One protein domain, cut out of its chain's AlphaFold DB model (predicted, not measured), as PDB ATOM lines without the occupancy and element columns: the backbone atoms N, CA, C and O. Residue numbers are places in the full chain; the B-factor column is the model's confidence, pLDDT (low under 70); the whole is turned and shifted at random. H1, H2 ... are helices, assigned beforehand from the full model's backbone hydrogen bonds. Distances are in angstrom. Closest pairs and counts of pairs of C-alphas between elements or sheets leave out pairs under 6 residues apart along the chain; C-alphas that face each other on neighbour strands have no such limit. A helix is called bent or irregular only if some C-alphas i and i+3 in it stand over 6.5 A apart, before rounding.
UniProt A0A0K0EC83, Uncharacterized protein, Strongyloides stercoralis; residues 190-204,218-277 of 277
ATOM      1  N   ILE A 190      11.314 -47.394 -33.942       51.10
ATOM      2  CA  ILE A 190      10.259 -46.866 -34.830       51.10
ATOM      3  C   ILE A 190       8.910 -47.585 -34.616       51.10
ATOM      4  O   ILE A 190       7.866 -46.939 -34.656       51.10
ATOM      5  N   LYS A 191       8.919 -48.887 -34.286       47.78
ATOM      6  CA  LYS A 191       7.694 -49.682 -34.054       47.78
ATOM      7  C   LYS A 191       6.976 -49.385 -32.728       47.78
ATOM      8  O   LYS A 191       5.794 -49.702 -32.605       47.78
ATOM      9  N   ASN A 192       7.644 -48.780 -31.743       50.48
ATOM     10  CA  ASN A 192       7.007 -48.442 -30.462       50.48
ATOM     11  C   ASN A 192       6.257 -47.102 -30.529       50.48
ATOM     12  O   ASN A 192       5.203 -46.952 -29.913       50.48
ATOM     13  N   ASN A 193       6.738 -46.156 -31.339       51.80
ATOM     14  CA  ASN A 193       6.154 -44.816 -31.440       51.80
ATOM     15  C   ASN A 193       4.766 -44.784 -32.114       51.80
ATOM     16  O   ASN A 193       3.976 -43.885 -31.829       51.80
ATOM     17  N   GLU A 194       4.430 -45.767 -32.957       51.63
ATOM     18  CA  GLU A 194       3.075 -45.900 -33.522       51.63
ATOM     19  C   GLU A 194       2.068 -46.451 -32.501       51.63
ATOM     20  O   GLU A 194       0.948 -45.948 -32.417       51.63
ATOM     21  N   LYS A 195       2.477 -47.398 -31.641       49.75
ATOM     22  CA  LYS A 195       1.629 -47.879 -30.535       49.75
ATOM     23  C   LYS A 195       1.322 -46.774 -29.523       49.75
ATOM     24  O   LYS A 195       0.196 -46.688 -29.045       49.75
ATOM     25  N   ILE A 196       2.299 -45.911 -29.234       53.55
ATOM     26  CA  ILE A 196       2.134 -44.786 -28.301       53.55
ATOM     27  C   ILE A 196       1.107 -43.773 -28.830       53.55
ATOM     28  O   ILE A 196       0.233 -43.357 -28.075       53.55
ATOM     29  N   LYS A 197       1.142 -43.417 -30.125       50.06
ATOM     30  CA  LYS A 197       0.153 -42.491 -30.715       50.06
ATOM     31  C   LYS A 197      -1.286 -42.986 -30.562       50.06
ATOM     32  O   LYS A 197      -2.122 -42.240 -30.069       50.06
ATOM     33  N   ASN A 198      -1.541 -44.253 -30.884       53.78
ATOM     34  CA  ASN A 198      -2.884 -44.834 -30.780       53.78
ATOM     35  C   ASN A 198      -3.392 -44.916 -29.326       53.78
ATOM     36  O   ASN A 198      -4.594 -45.031 -29.106       53.78
ATOM     37  N   GLN A 199      -2.498 -44.851 -28.333       51.12
ATOM     38  CA  GLN A 199      -2.867 -44.811 -26.918       51.12
ATOM     39  C   GLN A 199      -3.130 -43.381 -26.408       51.12
ATOM     40  O   GLN A 199      -3.920 -43.216 -25.482       51.12
ATOM     41  N   LEU A 200      -2.529 -42.348 -27.018       49.90
ATOM     42  CA  LEU A 200      -2.811 -40.945 -26.678       49.90
ATOM     43  C   LEU A 200      -4.217 -40.501 -27.107       49.90
ATOM     44  O   LEU A 200      -4.861 -39.779 -26.351       49.90
ATOM     45  N   ASP A 201      -4.721 -40.972 -28.251       49.80
ATOM     46  CA  ASP A 201      -6.059 -40.598 -28.746       49.80
ATOM     47  C   ASP A 201      -7.219 -41.182 -27.903       49.80
ATOM     48  O   ASP A 201      -8.362 -40.745 -28.040       49.80
ATOM     49  N   LEU A 202      -6.941 -42.121 -26.982       51.38
ATOM     50  CA  LEU A 202      -7.908 -42.599 -25.979       51.38
ATOM     51  C   LEU A 202      -7.911 -41.777 -24.680       51.38
ATOM     52  O   LEU A 202      -8.903 -41.804 -23.949       51.38
ATOM     53  N   VAL A 203      -6.837 -41.041 -24.370       51.01
ATOM     54  CA  VAL A 203      -6.748 -40.236 -23.140       51.01
ATOM     55  C   VAL A 203      -7.356 -38.857 -23.392       51.01
ATOM     56  O   VAL A 203      -6.684 -37.826 -23.396       51.01
ATOM     57  N   SER A 204      -8.675 -38.849 -23.596       44.08
ATOM     58  CA  SER A 204      -9.473 -37.631 -23.472       44.08
ATOM     59  C   SER A 204      -9.217 -37.007 -22.099       44.08
ATOM     60  O   SER A 204      -9.165 -37.723 -21.099       44.08
ATOM     61  N   ASP A 218     -15.994 -48.521  -5.773       48.62
ATOM     62  CA  ASP A 218     -15.674 -49.632  -6.671       48.62
ATOM     63  C   ASP A 218     -14.182 -49.780  -7.010       48.62
ATOM     64  O   ASP A 218     -13.597 -48.953  -7.718       48.62
ATOM     65  N   GLU A 219     -13.595 -50.907  -6.604       50.25
ATOM     66  CA  GLU A 219     -12.214 -51.311  -6.913       50.25
ATOM     67  C   GLU A 219     -11.913 -51.262  -8.427       50.25
ATOM     68  O   GLU A 219     -10.827 -50.860  -8.849       50.25
ATOM     69  N   ILE A 220     -12.930 -51.543  -9.249       53.86
ATOM     70  CA  ILE A 220     -12.910 -51.440 -10.714       53.86
ATOM     71  C   ILE A 220     -12.656 -49.992 -11.175       53.86
ATOM     72  O   ILE A 220     -11.798 -49.751 -12.028       53.86
ATOM     73  N   THR A 221     -13.347 -49.007 -10.585       58.92
ATOM     74  CA  THR A 221     -13.145 -47.583 -10.923       58.92
ATOM     75  C   THR A 221     -11.769 -47.087 -10.484       58.92
ATOM     76  O   THR A 221     -11.158 -46.271 -11.179       58.92
ATOM     77  N   SER A 222     -11.241 -47.623  -9.378       75.29
ATOM     78  CA  SER A 222      -9.872 -47.359  -8.937       75.29
ATOM     79  C   SER A 222      -8.858 -47.890  -9.956       75.29
ATOM     80  O   SER A 222      -8.015 -47.125 -10.428       75.29
ATOM     81  N   HIS A 223      -8.990 -49.151 -10.390       83.56
ATOM     82  CA  HIS A 223      -8.058 -49.771 -11.336       83.56
ATOM     83  C   HIS A 223      -8.001 -49.036 -12.686       83.56
ATOM     84  O   HIS A 223      -6.912 -48.707 -13.165       83.56
ATOM     85  N   GLU A 224      -9.149 -48.685 -13.278       87.84
ATOM     86  CA  GLU A 224      -9.163 -47.876 -14.505       87.84
ATOM     87  C   GLU A 224      -8.461 -46.522 -14.332       87.84
ATOM     88  O   GLU A 224      -7.755 -46.056 -15.232       87.84
ATOM     89  N   ASN A 225      -8.670 -45.859 -13.193       88.32
ATOM     90  CA  ASN A 225      -8.057 -44.565 -12.924       88.32
ATOM     91  C   ASN A 225      -6.543 -44.700 -12.686       88.32
ATOM     92  O   ASN A 225      -5.786 -43.856 -13.169       88.32
ATOM     93  N   CYS A 226      -6.080 -45.788 -12.066       92.43
ATOM     94  CA  CYS A 226      -4.657 -46.119 -11.967       92.43
ATOM     95  C   CYS A 226      -4.013 -46.346 -13.347       92.43
ATOM     96  O   CYS A 226      -2.926 -45.825 -13.609       92.43
ATOM     97  N   LEU A 227      -4.694 -47.036 -14.272       91.74
ATOM     98  CA  LEU A 227      -4.224 -47.190 -15.657       91.74
ATOM     99  C   LEU A 227      -4.147 -45.844 -16.398       91.74
ATOM    100  O   LEU A 227      -3.151 -45.580 -17.077       91.74
ATOM    101  N   LYS A 228      -5.143 -44.960 -16.227       91.77
ATOM    102  CA  LYS A 228      -5.134 -43.593 -16.791       91.77
ATOM    103  C   LYS A 228      -3.958 -42.773 -16.241       91.77
ATOM    104  O   LYS A 228      -3.235 -42.151 -17.021       91.77
ATOM    105  N   VAL A 229      -3.704 -42.830 -14.930       91.48
ATOM    106  CA  VAL A 229      -2.530 -42.207 -14.288       91.48
ATOM    107  C   VAL A 229      -1.221 -42.763 -14.846       91.48
ATOM    108  O   VAL A 229      -0.318 -41.987 -15.157       91.48
ATOM    109  N   GLN A 230      -1.096 -44.082 -15.005       92.24
ATOM    110  CA  GLN A 230       0.126 -44.696 -15.527       92.24
ATOM    111  C   GLN A 230       0.370 -44.320 -17.000       92.24
ATOM    112  O   GLN A 230       1.505 -44.028 -17.378       92.24
ATOM    113  N   ALA A 231      -0.678 -44.278 -17.829       92.31
ATOM    114  CA  ALA A 231      -0.590 -43.826 -19.219       92.31
ATOM    115  C   ALA A 231      -0.180 -42.345 -19.314       92.31
ATOM    116  O   ALA A 231       0.695 -41.994 -20.109       92.31
ATOM    117  N   PHE A 232      -0.749 -41.491 -18.458       90.89
ATOM    118  CA  PHE A 232      -0.372 -40.081 -18.349       90.89
ATOM    119  C   PHE A 232       1.087 -39.920 -17.892       90.89
ATOM    120  O   PHE A 232       1.861 -39.219 -18.530       90.89
ATOM    121  N   ALA A 233       1.518 -40.626 -16.846       93.41
ATOM    122  CA  ALA A 233       2.906 -40.582 -16.386       93.41
ATOM    123  C   ALA A 233       3.905 -41.007 -17.477       93.41
ATOM    124  O   ALA A 233       4.922 -40.338 -17.683       93.41
ATOM    125  N   LYS A 234       3.580 -42.072 -18.226       93.79
ATOM    126  CA  LYS A 234       4.367 -42.538 -19.376       93.79
ATOM    127  C   LYS A 234       4.463 -41.481 -20.480       93.79
ATOM    128  O   LYS A 234       5.547 -41.307 -21.026       93.79
ATOM    129  N   SER A 235       3.395 -40.735 -20.782       93.87
ATOM    130  CA  SER A 235       3.432 -39.697 -21.830       93.87
ATOM    131  C   SER A 235       4.333 -38.499 -21.482       93.87
ATOM    132  O   SER A 235       4.843 -37.838 -22.387       93.87
ATOM    133  N   PHE A 236       4.598 -38.265 -20.191       93.43
ATOM    134  CA  PHE A 236       5.535 -37.247 -19.694       93.43
ATOM    135  C   PHE A 236       6.915 -37.801 -19.286       93.43
ATOM    136  O   PHE A 236       7.723 -37.055 -18.732       93.43
ATOM    137  N   ASN A 237       7.211 -39.081 -19.558       95.17
ATOM    138  CA  ASN A 237       8.436 -39.774 -19.124       95.17
ATOM    139  C   ASN A 237       8.694 -39.690 -17.599       95.17
ATOM    140  O   ASN A 237       9.841 -39.618 -17.150       95.17
ATOM    141  N   ILE A 238       7.634 -39.700 -16.785       94.80
ATOM    142  CA  ILE A 238       7.735 -39.704 -15.320       94.80
ATOM    143  C   ILE A 238       8.036 -41.135 -14.853       94.80
ATOM    144  O   ILE A 238       7.195 -42.021 -14.976       94.80
ATOM    145  N   ILE A 239       9.240 -41.353 -14.311       92.21
ATOM    146  CA  ILE A 239       9.720 -42.684 -13.892       92.21
ATOM    147  C   ILE A 239       9.083 -43.125 -12.566       92.21
ATOM    148  O   ILE A 239       8.507 -44.204 -12.490       92.21
ATOM    149  N   ASN A 240       9.172 -42.294 -11.521       94.21
ATOM    150  CA  ASN A 240       8.537 -42.551 -10.226       94.21
ATOM    151  C   ASN A 240       7.374 -41.569 -10.034       94.21
ATOM    152  O   ASN A 240       7.579 -40.378  -9.787       94.21
ATOM    153  N   VAL A 241       6.154 -42.083 -10.189       94.12
ATOM    154  CA  VAL A 241       4.919 -41.292 -10.130       94.12
ATOM    155  C   VAL A 241       4.614 -40.833  -8.707       94.12
ATOM    156  O   VAL A 241       4.238 -39.677  -8.533       94.12
ATOM    157  N   GLN A 242       4.842 -41.682  -7.698       94.56
ATOM    158  CA  GLN A 242       4.623 -41.352  -6.284       94.56
ATOM    159  C   GLN A 242       5.497 -40.156  -5.876       94.56
ATOM    160  O   GLN A 242       4.986 -39.095  -5.518       94.56
ATOM    161  N   ASP A 243       6.816 -40.266  -6.068       95.55
ATOM    162  CA  ASP A 243       7.777 -39.186  -5.803       95.55
ATOM    163  C   ASP A 243       7.435 -37.889  -6.540       95.55
ATOM    164  O   ASP A 243       7.550 -36.794  -5.978       95.55
ATOM    165  N   TRP A 244       7.067 -38.000  -7.820       96.15
ATOM    166  CA  TRP A 244       6.776 -36.836  -8.645       96.15
ATOM    167  C   TRP A 244       5.517 -36.118  -8.163       96.15
ATOM    168  O   TRP A 244       5.556 -34.896  -8.004       96.15
ATOM    169  N   VAL A 245       4.441 -36.849  -7.864       95.86
ATOM    170  CA  VAL A 245       3.203 -36.272  -7.327       95.86
ATOM    171  C   VAL A 245       3.442 -35.663  -5.946       95.86
ATOM    172  O   VAL A 245       3.045 -34.519  -5.720       95.86
ATOM    173  N   HIS A 246       4.169 -36.346  -5.057       95.67
ATOM    174  CA  HIS A 246       4.450 -35.852  -3.704       95.67
ATOM    175  C   HIS A 246       5.224 -34.525  -3.725       95.67
ATOM    176  O   HIS A 246       4.937 -33.627  -2.933       95.67
ATOM    177  N   LYS A 247       6.153 -34.359  -4.676       96.72
ATOM    178  CA  LYS A 247       6.937 -33.123  -4.861       96.72
ATOM    179  C   LYS A 247       6.205 -32.042  -5.676       96.72
ATOM    180  O   LYS A 247       6.536 -30.868  -5.545       96.72
ATOM    181  N   ASN A 248       5.226 -32.409  -6.510       96.12
ATOM    182  CA  ASN A 248       4.589 -31.508  -7.485       96.12
ATOM    183  C   ASN A 248       3.052 -31.463  -7.391       96.12
ATOM    184  O   ASN A 248       2.394 -31.109  -8.371       96.12
ATOM    185  N   CYS A 249       2.452 -31.774  -6.234       94.97
ATOM    186  CA  CYS A 249       0.989 -31.825  -6.075       94.97
ATOM    187  C   CYS A 249       0.266 -30.558  -6.585       94.97
ATOM    188  O   CYS A 249      -0.827 -30.652  -7.144       94.97
ATOM    189  N   PHE A 250       0.879 -29.375  -6.458       93.92
ATOM    190  CA  PHE A 250       0.310 -28.124  -6.972       93.92
ATOM    191  C   PHE A 250       0.022 -28.166  -8.487       93.92
ATOM    192  O   PHE A 250      -0.964 -27.578  -8.923       93.92
ATOM    193  N   LEU A 251       0.817 -28.902  -9.278       93.48
ATOM    194  CA  LEU A 251       0.551 -29.142 -10.701       93.48
ATOM    195  C   LEU A 251      -0.609 -30.120 -10.899       93.48
ATOM    196  O   LEU A 251      -1.456 -29.890 -11.756       93.48
ATOM    197  N   VAL A 252      -0.683 -31.186 -10.098       93.07
ATOM    198  CA  VAL A 252      -1.766 -32.187 -10.182       93.07
ATOM    199  C   VAL A 252      -3.121 -31.557  -9.848       93.07
ATOM    200  O   VAL A 252      -4.109 -31.792 -10.545       93.07
ATOM    201  N   LYS A 253      -3.155 -30.656  -8.860       93.07
ATOM    202  CA  LYS A 253      -4.335 -29.850  -8.515       93.07
ATOM    203  C   LYS A 253      -4.868 -28.984  -9.662       93.07
ATOM    204  O   LYS A 253      -6.057 -28.689  -9.661       93.07
ATOM    205  N   LEU A 254      -4.057 -28.608 -10.658       92.82
ATOM    206  CA  LEU A 254      -4.562 -27.886 -11.839       92.82
ATOM    207  C   LEU A 254      -5.522 -28.746 -12.680       92.82
ATOM    208  O   LEU A 254      -6.394 -28.203 -13.353       92.82
ATOM    209  N   TYR A 255      -5.380 -30.074 -12.618       89.24
ATOM    210  CA  TYR A 255      -6.247 -31.038 -13.301       89.24
ATOM    211  C   TYR A 255      -7.388 -31.546 -12.404       89.24
ATOM    212  O   TYR A 255      -8.436 -31.939 -12.916       89.24
ATOM    213  N   ILE A 256      -7.203 -31.524 -11.078       89.73
ATOM    214  CA  ILE A 256      -8.183 -31.993 -10.086       89.73
ATOM    215  C   ILE A 256      -8.342 -30.943  -8.958       89.73
ATOM    216  O   ILE A 256      -7.868 -31.144  -7.838       89.73
ATOM    217  N   PRO A 257      -8.991 -29.791  -9.225       88.92
ATOM    218  CA  PRO A 257      -8.955 -28.624  -8.330       88.92
ATOM    219  C   PRO A 257      -9.680 -28.816  -6.992       88.92
ATOM    220  O   PRO A 257      -9.395 -28.098  -6.036       88.92
ATOM    221  N   ASN A 258     -10.597 -29.782  -6.908       89.32
ATOM    222  CA  ASN A 258     -11.416 -30.028  -5.718       89.32
ATOM    223  C   ASN A 258     -10.787 -31.035  -4.735       89.32
ATOM    224  O   ASN A 258     -11.365 -31.277  -3.678       89.32
ATOM    225  N   THR A 259      -9.635 -31.628  -5.065       90.80
ATOM    226  CA  THR A 259      -9.024 -32.713  -4.280       90.80
ATOM    227  C   THR A 259      -7.791 -32.212  -3.525       90.80
ATOM    228  O   THR A 259      -6.966 -31.460  -4.051       90.80
ATOM    229  N   THR A 260      -7.658 -32.587  -2.253       94.56
ATOM    230  CA  THR A 260      -6.509 -32.191  -1.421       94.56
ATOM    231  C   THR A 260      -5.248 -32.970  -1.799       94.56
ATOM    232  O   THR A 260      -5.328 -34.069  -2.339       94.56
ATOM    233  N   CYS A 261      -4.063 -32.443  -1.469       94.77
ATOM    234  CA  CYS A 261      -2.817 -33.177  -1.720       94.77
ATOM    235  C   CYS A 261      -2.739 -34.492  -0.940       94.77
ATOM    236  O   CYS A 261      -2.196 -35.454  -1.459       94.77
ATOM    237  N   SER A 262      -3.327 -34.564   0.259       94.67
ATOM    238  CA  SER A 262      -3.387 -35.811   1.032       94.67
ATOM    239  C   SER A 262      -4.191 -36.893   0.298       94.67
ATOM    240  O   SER A 262      -3.712 -38.009   0.126       94.67
ATOM    241  N   GLN A 263      -5.369 -36.540  -0.234       93.03
ATOM    242  CA  GLN A 263      -6.195 -37.448  -1.041       93.03
ATOM    243  C   GLN A 263      -5.504 -37.852  -2.352       93.03
ATOM    244  O   GLN A 263      -5.495 -39.029  -2.696       93.03
ATOM    245  N   ILE A 264      -4.888 -36.898  -3.065       93.76
ATOM    246  CA  ILE A 264      -4.131 -37.175  -4.298       93.76
ATOM    247  C   ILE A 264      -2.979 -38.151  -4.014       93.76
ATOM    248  O   ILE A 264      -2.838 -39.139  -4.729       93.76
ATOM    249  N   ASN A 265      -2.183 -37.903  -2.972       94.47
ATOM    250  CA  ASN A 265      -1.063 -38.763  -2.592       94.47
ATOM    251  C   ASN A 265      -1.554 -40.171  -2.222       94.47
ATOM    252  O   ASN A 265      -1.095 -41.141  -2.812       94.47
ATOM    253  N   HIS A 266      -2.564 -40.284  -1.349       93.01
ATOM    254  CA  HIS A 266      -3.156 -41.573  -0.968       93.01
ATOM    255  C   HIS A 266      -3.669 -42.364  -2.185       93.01
ATOM    256  O   HIS A 266      -3.493 -43.582  -2.246       93.01
ATOM    257  N   PHE A 267      -4.301 -41.701  -3.154       92.56
ATOM    258  CA  PHE A 267      -4.763 -42.350  -4.381       92.56
ATOM    259  C   PHE A 267      -3.608 -42.850  -5.256       92.56
ATOM    260  O   PHE A 267      -3.642 -43.960  -5.776       92.56
ATOM    261  N   ILE A 268      -2.553 -42.052  -5.407       93.56
ATOM    262  CA  ILE A 268      -1.386 -42.460  -6.191       93.56
ATOM    263  C   ILE A 268      -0.643 -43.600  -5.485       93.56
ATOM    264  O   ILE A 268      -0.279 -44.577  -6.136       93.56
ATOM    265  N   ASP A 269      -0.498 -43.550  -4.164       92.60
ATOM    266  CA  ASP A 269       0.084 -44.639  -3.381       92.60
ATOM    267  C   ASP A 269      -0.754 -45.927  -3.476       92.60
ATOM    268  O   ASP A 269      -0.186 -47.011  -3.630       92.60
ATOM    269  N   SER A 270      -2.093 -45.850  -3.487       90.98
ATOM    270  CA  SER A 270      -2.941 -47.040  -3.669       90.98
ATOM    271  C   SER A 270      -2.799 -47.688  -5.055       90.98
ATOM    272  O   SER A 270      -2.936 -48.908  -5.160       90.98
ATOM    273  N   CYS A 271      -2.441 -46.917  -6.088       90.88
ATOM    274  CA  CYS A 271      -2.144 -47.432  -7.429       90.88
ATOM    275  C   CYS A 271      -0.781 -48.137  -7.560       90.88
ATOM    276  O   CYS A 271      -0.624 -48.958  -8.461       90.88
ATOM    277  N   TYR A 272       0.207 -47.809  -6.718       87.45
ATOM    278  CA  TYR A 272       1.577 -48.353  -6.813       87.45
ATOM    279  C   TYR A 272       1.976 -49.265  -5.641       87.45
ATOM    280  O   TYR A 272       3.037 -49.893  -5.669       87.45
ATOM    281  N   ASN A 273       1.116 -49.411  -4.630       81.00
ATOM    282  CA  ASN A 273       1.264 -50.437  -3.607       81.00
ATOM    283  C   ASN A 273       1.289 -51.839  -4.246       81.00
ATOM    284  O   ASN A 273       0.416 -52.193  -5.037       81.00
ATOM    285  N   LYS A 274       2.291 -52.647  -3.859       62.56
ATOM    286  CA  LYS A 274       2.737 -53.918  -4.485       62.56
ATOM    287  C   LYS A 274       1.724 -55.087  -4.512       62.56
ATOM    288  O   LYS A 274       2.134 -56.240  -4.600       62.56
ATOM    289  N   LYS A 275       0.426 -54.821  -4.368       58.33
ATOM    290  CA  LYS A 275      -0.662 -55.804  -4.479       58.33
ATOM    291  C   LYS A 275      -1.523 -55.619  -5.739       58.33
ATOM    292  O   LYS A 275      -2.264 -56.535  -6.063       58.33
ATOM    293  N   ASN A 276      -1.404 -54.481  -6.439       51.03
ATOM    294  CA  ASN A 276      -2.311 -54.081  -7.528       51.03
ATOM    295  C   ASN A 276      -1.624 -53.908  -8.908       51.03
ATOM    296  O   ASN A 276      -2.198 -53.278  -9.800       51.03
ATOM    297  N   ILE A 277      -0.409 -54.450  -9.083       47.56
ATOM    298  CA  ILE A 277       0.339 -54.554 -10.355       47.56
ATOM    299  C   ILE A 277       0.919 -55.966 -10.448       47.56
ATOM    300  O   ILE A 277       0.800 -56.562 -11.540       47.56
TER     301      ILE A 277
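AT A GLANCE: This is residues 190 to 204 and 218 to 277 of the 277 residues of an uncharacterized protein of Strongyloides stercoralis (UniProt A0A0K0EC83). A helical hairpin, H3 and H4, has the longest helix, H2, set across the last part of H4 at about a right angle, and H1 lies beyond H2, touching no helix; its residues 190 to 195 stick out from this body. The 75 printed residues include four named helices, in the order H1, H2, H3, H4, and no named strand; the class is all helix. The whole is only just compact, close to loose, with a radius of gyration of the C-alphas of 13.2 A. It is only just elongated, spanning 40 by 26 by 22 A.

HOW THE PARTS SIT: H1, residues 190 to 200, touches no helix, and its residues 190 to 195 stand free. H1 and H2, residues 219 to 235, are near each other, with 9 pairs of C-alphas within 10 A. H2 and H3, residues 241 to 252, are joined by a tight link of 5 residues. They are close but not clearly touching: their closest C-alphas, those of Ala 233 and Val 241, are 6.6 A apart, and their lines are about perpendicular, at 85 degrees. H3 and H4, residues 261 to 272, form a helical hairpin. They touch with 13 pairs of C-alphas within 8 A, the closest being those of Cys 249 and Cys 261 at 5.9 A. They run opposite ways at a shallow tilt of 33 degrees, only just short of steep. H2 touches H4 with residues 222 to 226 alone, and H4 touches H2 with residues 268 to 271 alone; the closest C-alphas, those of Cys 226 and Cys 271, are 5.4 A apart. Their lines are about perpendicular, at 88 degrees. H1 is apart from H3 and from H4. In H2 and H4 every O i to N i+4 pair is within hydrogen-bond range, against 5 of 7 in H1 and 5 of 8 in H3.

IN THESE COORDINATES: H1 begins at C-alpha 190, (10.259, -46.866, -34.830), and measures 16.5 A from first to last C-alpha. H2 measures 24.5 A, from C-alpha 219 at (-12.214, -51.311, -6.913) to C-alpha 235. H3 measures 11.3 A and is irregular: C-alphas 247 and 250 are 8.6 A apart. H4 measures 16.6 A and ends at C-alpha 272, (1.577, -48.353, -6.813).

THE WHOLE: The two C-alphas farthest apart, those of Ile 190 and Thr 260, are 40.2 A apart. Residues 205 to 217 are not printed, and C-alphas 204 and 218 are 21.6 A apart across this cut. Of the links that are printed whole, H2 to H3 is tight and H3 to H4, with 8 residues, is short. The mean pLDDT of the printed part is 79.7; residues 190 to 204, 218 to 221 and 274 to 277 are under 70. Ile 277 is the chain's last residue.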